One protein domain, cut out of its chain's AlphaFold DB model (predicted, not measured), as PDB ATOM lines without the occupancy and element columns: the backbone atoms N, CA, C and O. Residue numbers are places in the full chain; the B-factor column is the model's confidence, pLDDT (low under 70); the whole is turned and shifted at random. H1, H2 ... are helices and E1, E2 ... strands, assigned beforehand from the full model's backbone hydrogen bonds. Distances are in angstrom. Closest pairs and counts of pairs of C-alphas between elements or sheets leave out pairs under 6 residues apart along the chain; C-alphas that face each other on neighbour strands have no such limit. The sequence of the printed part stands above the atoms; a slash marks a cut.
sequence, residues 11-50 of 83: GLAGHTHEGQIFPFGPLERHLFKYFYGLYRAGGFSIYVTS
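AT A GLANCE: This is residues 11 to 50 of the 83 residues of an uncharacterized protein of Elusimicrobia bacterium GWA2_61_42 (UniProt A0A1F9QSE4). A small three-stranded sheet, E1, E3 and E2 side by side, makes one end of a rod, and one short helix, H1, sits off the sheet toward the other end, with loops before and after it. The printed part has 40 residues, with three named strands and one named helix in the order E1, H1, E2, E3; the sheet runs E1, E3, E2 and is mixed, and the class is mixed, helices and strands. The whole is only just compact, close to loose, with a radius of gyration of the C-alphas of 10.5 A, and its C-alphas span 34 by 16 by 10 A.

IN THESE COORDINATES: Begin with E3, residues 44 to 49, the longest strand; find C-alpha 44 at (180.176, 292.606, 283.793), from where it runs 16.6 A to C-alpha 49 at (166.066, 290.542, 275.202). E2, residues 37 to 41, is 13.3 A long. E1, residues 11 to 14, starts at C-alpha 11 at (176.514, 288.660, 278.079) and is 10.3 A long. H1, residues 24 to 31, is 10.2 A long.

HOW THE PARTS SIT: Look first at E3, the inner strand, with E1 and E2 as edge strands. E2 and E3 form a hairpin, antiparallel at 162 degrees between directions; N 39 and O 46 are within hydrogen-bond range at 2.8 A. E1 is parallel to E3 at 21 degrees, and N 11 and O 45 are within hydrogen-bond range at 2.8 A. H1 is not on the sheet, and H1 and E3 are apart. Within H1, 3 of 4 O i to N i+4 pairs are within hydrogen-bond range.

THE WHOLE: The two C-alphas farthest apart, those of Phe 22 and Gly 43, are 34.3 A apart. The printed part has no cut. The links from H1 to E2 and from E2 to E3 are tight, and the link from E1 to H1 is short. The mean pLDDT of the printed part is 94.3, and no printed residue is under 70.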
ATOM      1  N   GLY A  11     177.326 289.824 278.431       94.31
ATOM      2  CA  GLY A  11     176.514 288.660 278.079       94.31
ATOM      3  C   GLY A  11     175.202 289.090 277.429       94.31
ATOM      4  O   GLY A  11     174.584 290.062 277.861       94.31
ATOM      5  N   LEU A  12     174.778 288.367 276.397       96.19
ATOM      6  CA  LEU A  12     173.510 288.581 275.701       96.19
ATOM      7  C   LEU A  12     172.670 287.314 275.846       96.19
ATOM      8  O   LEU A  12     173.152 286.224 275.543       96.19
ATOM      9  N   ALA A  13     171.438 287.451 276.320       95.62
ATOM     10  CA  ALA A  13     170.546 286.329 276.567       95.62
ATOM     11  C   ALA A  13     169.112 286.658 276.142       95.62
ATOM     12  O   ALA A  13     168.709 287.816 276.093       95.62
ATOM     13  N   GLY A  14     168.332 285.620 275.868       95.12
ATOM     14  CA  GLY A  14     166.872 285.647 275.943       95.12
ATOM     15  C   GLY A  14     166.434 284.594 276.956       95.12
ATOM     16  O   GLY A  14     167.271 283.840 277.448       95.12
ATOM     17  N   HIS A  15     165.147 284.527 277.279       93.44
ATOM     18  CA  HIS A  15     164.614 283.407 278.059       93.44
ATOM     19  C   HIS A  15     163.087 283.368 277.998       93.44
ATOM     20  O   HIS A  15     162.513 282.503 277.348       93.44
ATOM     21  N   THR A  16     162.432 284.347 278.622       93.88
ATOM     22  CA  THR A  16     160.983 284.315 278.876       93.88
ATOM     23  C   THR A  16     160.152 285.125 277.889       93.88
ATOM     24  O   THR A  16     158.928 285.197 277.988       93.88
ATOM     25  N   HIS A  17     160.817 285.782 276.938       96.31
ATOM     26  CA  HIS A  17     160.187 286.721 276.020       96.31
ATOM     27  C   HIS A  17     159.449 287.863 276.744       96.31
ATOM     28  O   HIS A  17     158.407 288.315 276.273       96.31
ATOM     29  N   GLU A  18     159.988 288.320 277.886       96.12
ATOM     30  CA  GLU A  18     159.363 289.315 278.780       96.12
ATOM     31  C   GLU A  18     158.030 288.834 279.394       96.12
ATOM     32  O   GLU A  18     157.179 289.627 279.787       96.12
ATOM     33  N   GLY A  19     157.826 287.517 279.478       95.56
ATOM     34  CA  GLY A  19     156.561 286.925 279.903       95.56
ATOM     35  C   GLY A  19     155.478 287.107 278.858       95.56
ATOM     36  O   GLY A  19     154.436 287.708 279.117       95.56
ATOM     37  N   GLN A  20     155.768 286.565 277.672       95.50
ATOM     38  CA  GLN A  20     155.010 286.624 276.418       95.50
ATOM     39  C   GLN A  20     153.477 286.693 276.552       95.50
ATOM     40  O   GLN A  20     152.826 287.339 275.731       95.50
ATOM     41  N   ILE A  21     152.897 286.002 277.535       95.62
ATOM     42  CA  ILE A  21     151.456 285.878 277.746       95.62
ATOM     43  C   ILE A  21     151.140 286.273 279.194       95.62
ATOM     44  O   ILE A  21     151.754 285.771 280.134       95.62
ATOM     45  N   PHE A  22     150.161 287.153 279.398       93.06
ATOM     46  CA  PHE A  22     149.677 287.475 280.742       93.06
ATOM     47  C   PHE A  22     149.023 286.241 281.397       93.06
ATOM     48  O   PHE A  22     148.255 285.556 280.721       93.06
ATOM     49  N   PRO A  23     149.270 285.959 282.693       93.75
ATOM     50  CA  PRO A  23     149.955 286.792 283.692       93.75
ATOM     51  C   PRO A  23     151.434 286.444 283.934       93.75
ATOM     52  O   PRO A  23     151.975 286.800 284.983       93.75
ATOM     53  N   PHE A  24     152.113 285.756 283.012       93.69
ATOM     54  CA  PHE A  24     153.473 285.271 283.269       93.69
ATOM     55  C   PHE A  24     154.493 286.398 283.466       93.69
ATOM     56  O   PHE A  24     155.304 286.292 284.375       93.69
ATOM     57  N   GLY A  25     154.402 287.520 282.740       94.00
ATOM     58  CA  GLY A  25     155.334 288.652 282.901       94.00
ATOM     59  C   GLY A  25     155.499 289.141 284.345       94.00
ATOM     60  O   GLY A  25     156.621 289.141 284.857       94.00
ATOM     61  N   PRO A  26     154.413 289.514 285.049       95.56
ATOM     62  CA  PRO A  26     154.484 289.834 286.470       95.56
ATOM     63  C   PRO A  26     155.073 288.709 287.325       95.56
ATOM     64  O   PRO A  26     155.919 288.993 288.164       95.56
ATOM     65  N   LEU A  27     154.675 287.449 287.126       96.50
ATOM     66  CA  LEU A  27     155.171 286.322 287.931       96.50
ATOM     67  C   LEU A  27     156.679 286.112 287.742       96.50
ATOM     68  O   LEU A  27     157.449 286.096 288.700       96.50
ATOM     69  N   GLU A  28     157.114 286.026 286.494       95.19
ATOM     70  CA  GLU A  28     158.499 285.797 286.097       95.19
ATOM     71  C   GLU A  28     159.423 286.944 286.509       95.19
ATOM     72  O   GLU A  28     160.552 286.691 286.925       95.19
ATOM     73  N   ARG A  29     158.944 288.196 286.474       95.19
ATOM     74  CA  ARG A  29     159.701 289.354 286.975       95.19
ATOM     75  C   ARG A  29     160.096 289.199 288.447       95.19
ATOM     76  O   ARG A  29     161.145 289.702 288.836       95.19
ATOM     77  N   HIS A  30     159.277 288.527 289.257       95.75
ATOM     78  CA  HIS A  30     159.598 288.259 290.662       95.75
ATOM     79  C   HIS A  30     160.476 287.012 290.839       95.75
ATOM     80  O   HIS A  30     161.248 286.944 291.792       95.75
ATOM     81  N   LEU A  31     160.375 286.033 289.934       96.62
ATOM     82  CA  LEU A  31     161.125 284.776 290.008       96.62
ATOM     83  C   LEU A  31     162.558 284.895 289.471       96.62
ATOM     84  O   LEU A  31     163.462 284.224 289.970       96.62
ATOM     85  N   PHE A  32     162.784 285.740 288.462       95.81
ATOM     86  CA  PHE A  32     164.067 285.829 287.772       95.81
ATOM     87  C   PHE A  32     164.810 287.124 288.083       95.81
ATOM     88  O   PHE A  32     164.342 288.226 287.811       95.81
ATOM     89  N   LYS A  33     166.051 286.977 288.559       94.12
ATOM     90  CA  LYS A  33     166.960 288.100 288.836       94.12
ATOM     91  C   LYS A  33     167.248 288.965 287.600       94.12
ATOM     92  O   LYS A  33     167.419 290.173 287.730       94.12
ATOM     93  N   TYR A  34     167.332 288.344 286.423       95.38
ATOM     94  CA  TYR A  34     167.577 289.009 285.142       95.38
ATOM     95  C   TYR A  34     166.408 288.709 284.200       95.38
ATOM     96  O   TYR A  34     166.444 287.741 283.447       95.38
ATOM     97  N   PHE A  35     165.344 289.503 284.303       96.62
ATOM     98  CA  PHE A  35     164.081 289.244 283.608       96.62
ATOM     99  C   PHE A  35     164.064 289.800 282.173       96.62
ATOM    100  O   PHE A  35     163.887 289.057 281.216       96.62
ATOM    101  N   TYR A  36     164.267 291.109 282.023       96.94
ATOM    102  CA  TYR A  36     164.330 291.816 280.738       96.94
ATOM    103  C   TYR A  36     165.167 293.093 280.893       96.94
ATOM    104  O   TYR A  36     165.119 293.731 281.949       96.94
ATOM    105  N   GLY A  37     165.945 293.449 279.869       96.69
ATOM    106  CA  GLY A  37     166.758 294.664 279.813       96.69
ATOM    107  C   GLY A  37     168.231 294.478 280.193       96.69
ATOM    108  O   GLY A  37     168.748 293.364 280.278       96.69
ATOM    109  N   LEU A  38     168.928 295.603 280.388       97.00
ATOM    110  CA  LEU A  38     170.354 295.654 280.723       97.00
ATOM    111  C   LEU A  38     170.575 295.664 282.241       97.00
ATOM    112  O   LEU A  38     170.127 296.574 282.935       97.00
ATOM    113  N   TYR A  39     171.384 294.731 282.728       95.25
ATOM    114  CA  TYR A  39     171.822 294.646 284.115       95.25
ATOM    115  C   TYR A  39     173.341 294.785 284.196       95.25
ATOM    116  O   TYR A  39     174.076 294.322 283.322       95.25
ATOM    117  N   ARG A  40     173.819 295.407 285.275       91.81
ATOM    118  CA  ARG A  40     175.247 295.564 285.577       91.81
ATOM    119  C   ARG A  40     175.557 294.879 286.900       91.81
ATOM    120  O   ARG A  40     174.900 295.151 287.901       91.81
ATOM    121  N   ALA A  41     176.560 294.011 286.901       81.88
ATOM    122  CA  ALA A  41     177.021 293.292 288.082       81.88
ATOM    123  C   ALA A  41     178.554 293.349 288.144       81.88
ATOM    124  O   ALA A  41     179.257 292.599 287.466       81.88
ATOM    125  N   GLY A  42     179.082 294.275 288.948       83.75
ATOM    126  CA  GLY A  42     180.523 294.513 289.041       83.75
ATOM    127  C   GLY A  42     181.121 294.929 287.692       83.75
ATOM    128  O   GLY A  42     180.665 295.890 287.079       83.75
ATOM    129  N   GLY A  43     182.141 294.199 287.228       83.56
ATOM    130  CA  GLY A  43     182.814 294.432 285.942       83.56
ATOM    131  C   GLY A  43     182.137 293.800 284.718       83.56
ATOM    132  O   GLY A  43     182.771 293.702 283.673       83.56
ATOM    133  N   PHE A  44     180.898 293.323 284.844       88.38
ATOM    134  CA  PHE A  44     180.176 292.606 283.793       88.38
ATOM    135  C   PHE A  44     178.780 293.201 283.568       88.38
ATOM    136  O   PHE A  44     178.124 293.656 284.509       88.38
ATOM    137  N   SER A  45     178.323 293.182 282.317       92.75
ATOM    138  CA  SER A  45     176.956 293.547 281.933       92.75
ATOM    139  C   SER A  45     176.232 292.356 281.312       92.75
ATOM    140  O   SER A  45     176.829 291.611 280.544       92.75
ATOM    141  N   ILE A  46     174.940 292.203 281.588       95.38
ATOM    142  CA  ILE A  46     174.075 291.227 280.918       95.38
ATOM    143  C   ILE A  46     172.859 291.932 280.335       95.38
ATOM    144  O   ILE A  46     172.190 292.688 281.033       95.38
ATOM    145  N   TYR A  47     172.579 291.700 279.058       97.31
ATOM    146  CA  TYR A  47     171.354 292.145 278.409       97.31
ATOM    147  C   TYR A  47     170.434 290.955 278.171       97.31
ATOM    148  O   TYR A  47     170.850 289.977 277.548       97.31
ATOM    149  N   VAL A  48     169.190 291.051 278.638       97.75
ATOM    150  CA  VAL A  48     168.148 290.054 278.390       97.75
ATOM    151  C   VAL A  48     167.114 290.643 277.435       97.75
ATOM    152  O   VAL A  48     166.409 291.582 277.796       97.75
ATOM    153  N   THR A  49     167.034 290.108 276.220       97.88
ATOM    154  CA  THR A  49     166.066 290.542 275.202       97.88
ATOM    155  C   THR A  49     164.702 289.873 275.379       97.88
ATOM    156  O   THR A  49     164.617 288.731 275.839       97.88
ATOM    157  N   SER A  50     163.628 290.548 274.955       96.81
ATOM    158  CA  SER A  50     162.290 289.945 274.839       96.81
ATOM    159  C   SER A  50     162.139 289.040 273.600       96.81
ATOM    160  O   SER A  50     161.121 288.352 273.459       96.81
TER     161      SER A  50